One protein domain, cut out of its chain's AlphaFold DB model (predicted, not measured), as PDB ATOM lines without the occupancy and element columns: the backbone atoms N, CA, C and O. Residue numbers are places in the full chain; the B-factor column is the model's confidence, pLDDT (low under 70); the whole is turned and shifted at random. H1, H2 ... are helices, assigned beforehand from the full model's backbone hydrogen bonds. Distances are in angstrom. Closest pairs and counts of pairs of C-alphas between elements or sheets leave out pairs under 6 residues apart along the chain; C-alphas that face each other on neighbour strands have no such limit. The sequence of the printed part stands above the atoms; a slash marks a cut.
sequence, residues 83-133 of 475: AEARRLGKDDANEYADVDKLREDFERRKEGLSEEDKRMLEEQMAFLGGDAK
ATOM      1  N   ALA A  83     236.365 219.862 215.826       85.44
ATOM      2  CA  ALA A  83     237.193 219.992 217.022       85.44
ATOM      3  C   ALA A  83     238.345 220.978 216.793       85.44
ATOM      4  O   ALA A  83     238.690 221.745 217.692       85.44
ATOM      5  N   GLU A  84     238.940 220.967 215.601       85.69
ATOM      6  CA  GLU A  84     239.987 221.915 215.221       85.69
ATOM      7  C   GLU A  84     239.410 223.313 214.961       85.69
ATOM      8  O   GLU A  84     239.985 224.304 215.407       85.69
ATOM      9  N   ALA A  85     238.234 223.395 214.338       83.44
ATOM     10  CA  ALA A  85     237.556 224.661 214.084       83.44
ATOM     11  C   ALA A  85     237.065 225.347 215.386       83.44
ATOM     12  O   ALA A  85     237.309 226.549 215.535       83.44
ATOM     13  N   ARG A  86     236.607 224.587 216.403       87.12
ATOM     14  CA  ARG A  86     236.379 225.086 217.785       87.12
ATOM     15  C   ARG A  86     237.626 225.655 218.428       87.12
ATOM     16  O   ARG A  86     237.586 226.702 219.063       87.12
ATOM     17  N   ARG A  87     238.757 224.959 218.280       90.62
ATOM     18  CA  ARG A  87     240.041 225.413 218.841       90.62
ATOM     19  C   ARG A  87     240.540 226.689 218.175       90.62
ATOM     20  O   ARG A  87     241.224 227.473 218.823       90.62
ATOM     21  N   LEU A  88     240.220 226.876 216.898       88.56
ATOM     22  CA  LEU A  88     240.585 228.055 216.116       88.56
ATOM     23  C   LEU A  88     239.551 229.189 216.209       88.56
ATOM     24  O   LEU A  88     239.818 230.255 215.660       88.56
ATOM     25  N   GLY A  89     238.391 228.967 216.843       83.88
ATOM     26  CA  GLY A  89     237.279 229.925 216.866       83.88
ATOM     27  C   GLY A  89     236.697 230.221 215.477       83.88
ATOM     28  O   GLY A  89     236.183 231.307 215.245       83.88
ATOM     29  N   LYS A  90     236.841 229.291 214.523       80.31
ATOM     30  CA  LYS A  90     236.421 229.471 213.118       80.31
ATOM     31  C   LYS A  90     235.062 228.857 212.793       80.31
ATOM     32  O   LYS A  90     234.616 228.986 211.654       80.31
ATOM     33  N   ASP A  91     234.434 228.186 213.754       70.12
ATOM     34  CA  ASP A  91     233.127 227.555 213.547       70.12
ATOM     35  C   ASP A  91     232.075 228.585 213.123       70.12
ATOM     36  O   ASP A  91     231.324 228.355 212.177       70.12
ATOM     37  N   ASP A  92     232.096 229.759 213.752       68.75
ATOM     38  CA  ASP A  92     231.034 230.752 213.590       68.75
ATOM     39  C   ASP A  92     231.147 231.544 212.278       68.75
ATOM     40  O   ASP A  92     230.154 232.035 211.759       68.75
ATOM     41  N   ALA A  93     232.337 231.649 211.682       70.50
ATOM     42  CA  ALA A  93     232.511 232.438 210.459       70.50
ATOM     43  C   ALA A  93     232.149 231.662 209.181       70.50
ATOM     44  O   ALA A  93     231.751 232.258 208.182       70.50
ATOM     45  N   ASN A  94     232.298 230.333 209.187       72.62
ATOM     46  CA  ASN A  94     232.153 229.529 207.970       72.62
ATOM     47  C   ASN A  94     230.872 228.690 207.931       72.62
ATOM     48  O   ASN A  94     230.367 228.445 206.837       72.62
ATOM     49  N   GLU A  95     230.341 228.241 209.074       77.88
ATOM     50  CA  GLU A  95     229.119 227.420 209.085       77.88
ATOM     51  C   GLU A  95     227.866 228.243 208.725       77.88
ATOM     52  O   GLU A  95     226.914 227.700 208.166       77.88
ATOM     53  N   TYR A  96     227.894 229.558 208.964       82.44
ATOM     54  CA  TYR A  96     226.777 230.464 208.679       82.44
ATOM     55  C   TYR A  96     226.873 231.177 207.329       82.44
ATOM     56  O   TYR A  96     225.886 231.753 206.889       82.44
ATOM     57  N   ALA A  97     227.984 231.050 206.598       85.56
ATOM     58  CA  ALA A  97     228.153 231.717 205.306       85.56
ATOM     59  C   ALA A  97     227.069 231.335 204.277       85.56
ATOM     60  O   ALA A  97     226.717 232.131 203.411       85.56
ATOM     61  N   ASP A  98     226.526 230.116 204.349       84.56
ATOM     62  CA  ASP A  98     225.418 229.702 203.484       84.56
ATOM     63  C   ASP A  98     224.060 230.235 203.969       84.56
ATOM     64  O   ASP A  98     223.185 230.509 203.147       84.56
ATOM     65  N   VAL A  99     223.896 230.437 205.281       84.81
ATOM     66  CA  VAL A  99     222.708 231.073 205.875       84.81
ATOM     67  C   VAL A  99     222.684 232.565 205.545       84.81
ATOM     68  O   VAL A  99     221.636 233.075 205.153       84.81
ATOM     69  N   ASP A 100     223.831 233.240 205.604       88.44
ATOM     70  CA  ASP A 100     223.960 234.653 205.246       88.44
ATOM     71  C   ASP A 100     223.678 234.878 203.757       88.44
ATOM     72  O   ASP A 100     222.891 235.755 203.411       88.44
ATOM     73  N   LYS A 101     224.181 234.012 202.865       93.31
ATOM     74  CA  LYS A 101     223.800 234.046 201.437       93.31
ATOM     75  C   LYS A 101     222.302 233.844 201.231       93.31
ATOM     76  O   LYS A 101     221.704 234.503 200.386       93.31
ATOM     77  N   LEU A 102     221.690 232.915 201.971       92.69
ATOM     78  CA  LEU A 102     220.244 232.684 201.916       92.69
ATOM     79  C   LEU A 102     219.464 233.917 202.377       92.69
ATOM     80  O   LEU A 102     218.440 234.236 201.771       92.69
ATOM     81  N   ARG A 103     219.951 234.602 203.417       90.75
ATOM     82  CA  ARG A 103     219.384 235.854 203.916       90.75
ATOM     83  C   ARG A 103     219.508 236.968 202.878       90.75
ATOM     84  O   ARG A 103     218.487 237.548 202.521       90.75
ATOM     85  N   GLU A 104     220.699 237.194 202.330       93.69
ATOM     86  CA  GLU A 104     220.934 238.182 201.267       93.69
ATOM     87  C   GLU A 104     220.077 237.902 200.022       93.69
ATOM     88  O   GLU A 104     219.480 238.814 199.455       93.69
ATOM     89  N   ASP A 105     219.953 236.641 199.597       92.50
ATOM     90  CA  ASP A 105     219.103 236.261 198.460       92.50
ATOM     91  C   ASP A 105     217.605 236.463 198.741       92.50
ATOM     92  O   ASP A 105     216.810 236.588 197.801       92.50
ATOM     93  N   PHE A 106     217.195 236.444 200.011       89.06
ATOM     94  CA  PHE A 106     215.825 236.736 200.421       89.06
ATOM     95  C   PHE A 106     215.578 238.244 200.478       89.06
ATOM     96  O   PHE A 106     214.564 238.702 199.959       89.06
ATOM     97  N   GLU A 107     216.520 239.012 201.027       88.50
ATOM     98  CA  GLU A 107     216.485 240.478 201.054       88.50
ATOM     99  C   GLU A 107     216.499 241.050 199.630       88.50
ATOM    100  O   GLU A 107     215.608 241.820 199.281       88.50
ATOM    101  N   ARG A 108     217.373 240.552 198.746       92.94
ATOM    102  CA  ARG A 108     217.406 240.937 197.324       92.94
ATOM    103  C   ARG A 108     216.096 240.622 196.601       92.94
ATOM    104  O   ARG A 108     215.649 241.392 195.754       92.94
ATOM    105  N   ARG A 109     215.463 239.485 196.920       86.62
ATOM    106  CA  ARG A 109     214.128 239.172 196.394       86.62
ATOM    107  C   ARG A 109     213.088 240.136 196.950       86.62
ATOM    108  O   ARG A 109     212.320 240.669 196.161       86.62
ATOM    109  N   LYS A 110     213.097 240.403 198.261       87.62
ATOM    110  CA  LYS A 110     212.181 241.352 198.908       87.62
ATOM    111  C   LYS A 110     212.324 242.738 198.284       87.62
ATOM    112  O   LYS A 110     211.306 243.334 197.985       87.62
ATOM    113  N   GLU A 111     213.533 243.222 198.010       91.06
ATOM    114  CA  GLU A 111     213.782 244.533 197.390       91.06
ATOM    115  C   GLU A 111     213.132 244.694 196.012       91.06
ATOM    116  O   GLU A 111     212.576 245.760 195.745       91.06
ATOM    117  N   GLY A 112     213.138 243.638 195.189       87.69
ATOM    118  CA  GLY A 112     212.512 243.624 193.863       87.69
ATOM    119  C   GLY A 112     210.982 243.513 193.863       87.69
ATOM    120  O   GLY A 112     210.373 243.655 192.804       87.69
ATOM    121  N   LEU A 113     210.352 243.260 195.015       92.00
ATOM    122  CA  LEU A 113     208.894 243.247 195.152       92.00
ATOM    123  C   LEU A 113     208.337 244.673 195.303       92.00
ATOM    124  O   LEU A 113     209.000 245.572 195.836       92.00
ATOM    125  N   SER A 114     207.091 244.866 194.864       93.50
ATOM    126  CA  SER A 114     206.353 246.112 195.093       93.50
ATOM    127  C   SER A 114     206.195 246.382 196.597       93.50
ATOM    128  O   SER A 114     206.240 245.461 197.416       93.50
ATOM    129  N   GLU A 115     206.018 247.644 196.997       90.88
ATOM    130  CA  GLU A 115     205.800 247.997 198.411       90.88
ATOM    131  C   GLU A 115     204.548 247.329 199.002       90.88
ATOM    132  O   GLU A 115     204.528 246.970 200.182       90.88
ATOM    133  N   GLU A 116     203.535 247.088 198.172       91.38
ATOM    134  CA  GLU A 116     202.302 246.386 198.536       91.38
ATOM    135  C   GLU A 116     202.577 244.908 198.836       91.38
ATOM    136  O   GLU A 116     202.160 244.397 199.879       91.38
ATOM    137  N   ASP A 117     203.363 244.240 197.988       90.50
ATOM    138  CA  ASP A 117     203.744 242.845 198.205       90.50
ATOM    139  C   ASP A 117     204.712 242.696 199.384       90.50
ATOM    140  O   ASP A 117     204.626 241.720 200.129       90.50
ATOM    141  N   LYS A 118     205.604 243.674 199.607       89.62
ATOM    142  CA  LYS A 118     206.466 243.729 200.803       89.62
ATOM    143  C   LYS A 118     205.625 243.782 202.076       89.62
ATOM    144  O   LYS A 118     205.920 243.040 203.011       89.62
ATOM    145  N   ARG A 119     204.565 244.603 202.093       91.06
ATOM    146  CA  ARG A 119     203.607 244.682 203.207       91.06
ATOM    147  C   ARG A 119     202.850 243.376 203.407       91.06
ATOM    148  O   ARG A 119     202.769 242.912 204.538       91.06
ATOM    149  N   MET A 120     202.353 242.759 202.334       89.00
ATOM    150  CA  MET A 120     201.676 241.460 202.432       89.00
ATOM    151  C   MET A 120     202.615 240.361 202.936       89.00
ATOM    152  O   MET A 120     202.213 239.540 203.756       89.00
ATOM    153  N   LEU A 121     203.871 240.342 202.482       87.00
ATOM    154  CA  LEU A 121     204.870 239.368 202.925       87.00
ATOM    155  C   LEU A 121     205.231 239.570 204.403       87.00
ATOM    156  O   LEU A 121     205.405 238.600 205.133       87.00
ATOM    157  N   GLU A 122     205.334 240.820 204.852       84.88
ATOM    158  CA  GLU A 122     205.612 241.160 206.248       84.88
ATOM    159  C   GLU A 122     204.423 240.856 207.160       84.88
ATOM    160  O   GLU A 122     204.615 240.302 208.237       84.88
ATOM    161  N   GLU A 123     203.194 241.096 206.699       86.50
ATOM    162  CA  GLU A 123     201.971 240.678 207.387       86.50
ATOM    163  C   GLU A 123     201.873 239.146 207.465       86.50
ATOM    164  O   GLU A 123     201.554 238.601 208.519       86.50
ATOM    165  N   GLN A 124     202.243 238.426 206.400       84.12
ATOM    166  CA  GLN A 124     202.342 236.963 206.419       84.12
ATOM    167  C   GLN A 124     203.437 236.469 207.371       84.12
ATOM    168  O   GLN A 124     203.202 235.535 208.135       84.12
ATOM    169  N   MET A 125     204.623 237.081 207.367       79.81
ATOM    170  CA  MET A 125     205.693 236.728 208.303       79.81
ATOM    171  C   MET A 125     205.298 237.023 209.751       79.81
ATOM    172  O   MET A 125     205.556 236.193 210.622       79.81
ATOM    173  N   ALA A 126     204.623 238.145 210.006       79.75
ATOM    174  CA  ALA A 126     204.070 238.478 211.315       79.75
ATOM    175  C   ALA A 126     203.000 237.461 211.743       79.75
ATOM    176  O   ALA A 126     202.991 237.011 212.891       79.75
ATOM    177  N   PHE A 127     202.157 237.023 210.806       77.19
ATOM    178  CA  PHE A 127     201.137 236.007 211.041       77.19
ATOM    179  C   PHE A 127     201.739 234.622 211.337       77.19
ATOM    180  O   PHE A 127     201.238 233.909 212.201       77.19
ATOM    181  N   LEU A 128     202.834 234.230 210.673       74.44
ATOM    182  CA  LEU A 128     203.533 232.964 210.946       74.44
ATOM    183  C   LEU A 128     204.435 233.014 212.190       74.44
ATOM    184  O   LEU A 128     204.647 231.976 212.819       74.44
ATOM    185  N   GLY A 129     204.949 234.191 212.555       68.94
ATOM    186  CA  GLY A 129     205.855 234.402 213.690       68.94
ATOM    187  C   GLY A 129     205.222 234.173 215.063       68.94
ATOM    188  O   GLY A 129     205.926 234.154 216.069       68.94
ATOM    189  N   GLY A 130     203.909 233.946 215.109       53.19
ATOM    190  CA  GLY A 130     203.198 233.605 216.328       53.19
ATOM    191  C   GLY A 130     203.141 234.760 217.319       53.19
ATOM    192  O   GLY A 130     203.547 234.610 218.470       53.19
ATOM    193  N   ASP A 131     202.616 235.906 216.883       55.81
ATOM    194  CA  ASP A 131     202.256 236.977 217.811       55.81
ATOM    195  C   ASP A 131     201.128 236.523 218.775       55.81
ATOM    196  O   ASP A 131     200.455 235.505 218.573       55.81
ATOM    197  N   ALA A 132     200.895 237.283 219.850       56.72
ATOM    198  CA  ALA A 132     199.875 236.961 220.855       56.72
ATOM    199  C   ALA A 132     198.429 236.898 220.307       56.72
ATOM    200  O   ALA A 132     197.539 236.389 220.992       56.72
ATOM    201  N   LYS A 133     198.176 237.419 219.101       60.94
ATOM    202  CA  LYS A 133     196.868 237.447 218.428       60.94
ATOM    203  C   LYS A 133     196.728 236.333 217.375       60.94
ATOM    204  O   LYS A 133     195.613 235.883 217.123       60.94
TER     205      LYS A 133
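What this domain is: This is residues 83 to 133 of the 475 residues of the protein "RED PROTEIN (IK FACTOR) (CYTOKINE IK)" of Ceraceosorus bombacis (UniProt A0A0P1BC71). The long helices H3 and H4 form an open V, meeting at a corner near the end of H3 and the beginning of H4, with the space between their far ends empty. The short helices H1 and H2 lengthen the H3 arm at its first residue, and residues 129 to 133 form a tail after H4. The printed part has 51 residues, with four named helices in the order H1, H2, H3, H4 and no named strand; its class is all helix. It is extended, with a radius of gyration of the C-alphas of 16.7 A, and flat, spanning 47 by 30 by 9 A.

How they stand to each other: H1, residues 83 to 88, is close to but not clearly touching H2, residues 91 to 94; their closest C-alphas, those of Ala 85 and Asp 91, are 5.3 A apart. H2 and H3, residues 97 to 111, meet only through their link. H3 is close to but not clearly touching H4, residues 115 to 128; their closest C-alphas, those of Lys 110 and Lys 118, are 6.5 A apart. H3 and H4 run opposite ways at a steep tilt of 49 degrees. H1 is apart from H3 and H4, and H2 is apart from H4. Every O i to N i+4 pair is within hydrogen-bond range in H1, H3 and H4; H2 is too short for such a pair, and its one O i to N i+3 pair is not within range.

Where its parts are: H1 begins at C-alpha 83 (237.193, 219.992, 217.022) and is 8.8 A long; H2 is 6.0 A long. H3 measures 20.8 A from C-alpha 97 (228.153, 231.717, 205.306) to C-alpha 111. H4 measures 19.7 A and ends at C-alpha 128 (203.533, 232.964, 210.946).

The domain as a whole: The two C-alphas farthest apart, those of Glu 84 and Glu 116, are 47.9 A apart. The printed part has no cut, and its three links between helices are tight. Residues 95 to 108 and 123 to 133 stand free. The mean pLDDT of the printed part is 83.0; residue 92 and residues 129 to 133 are under 70.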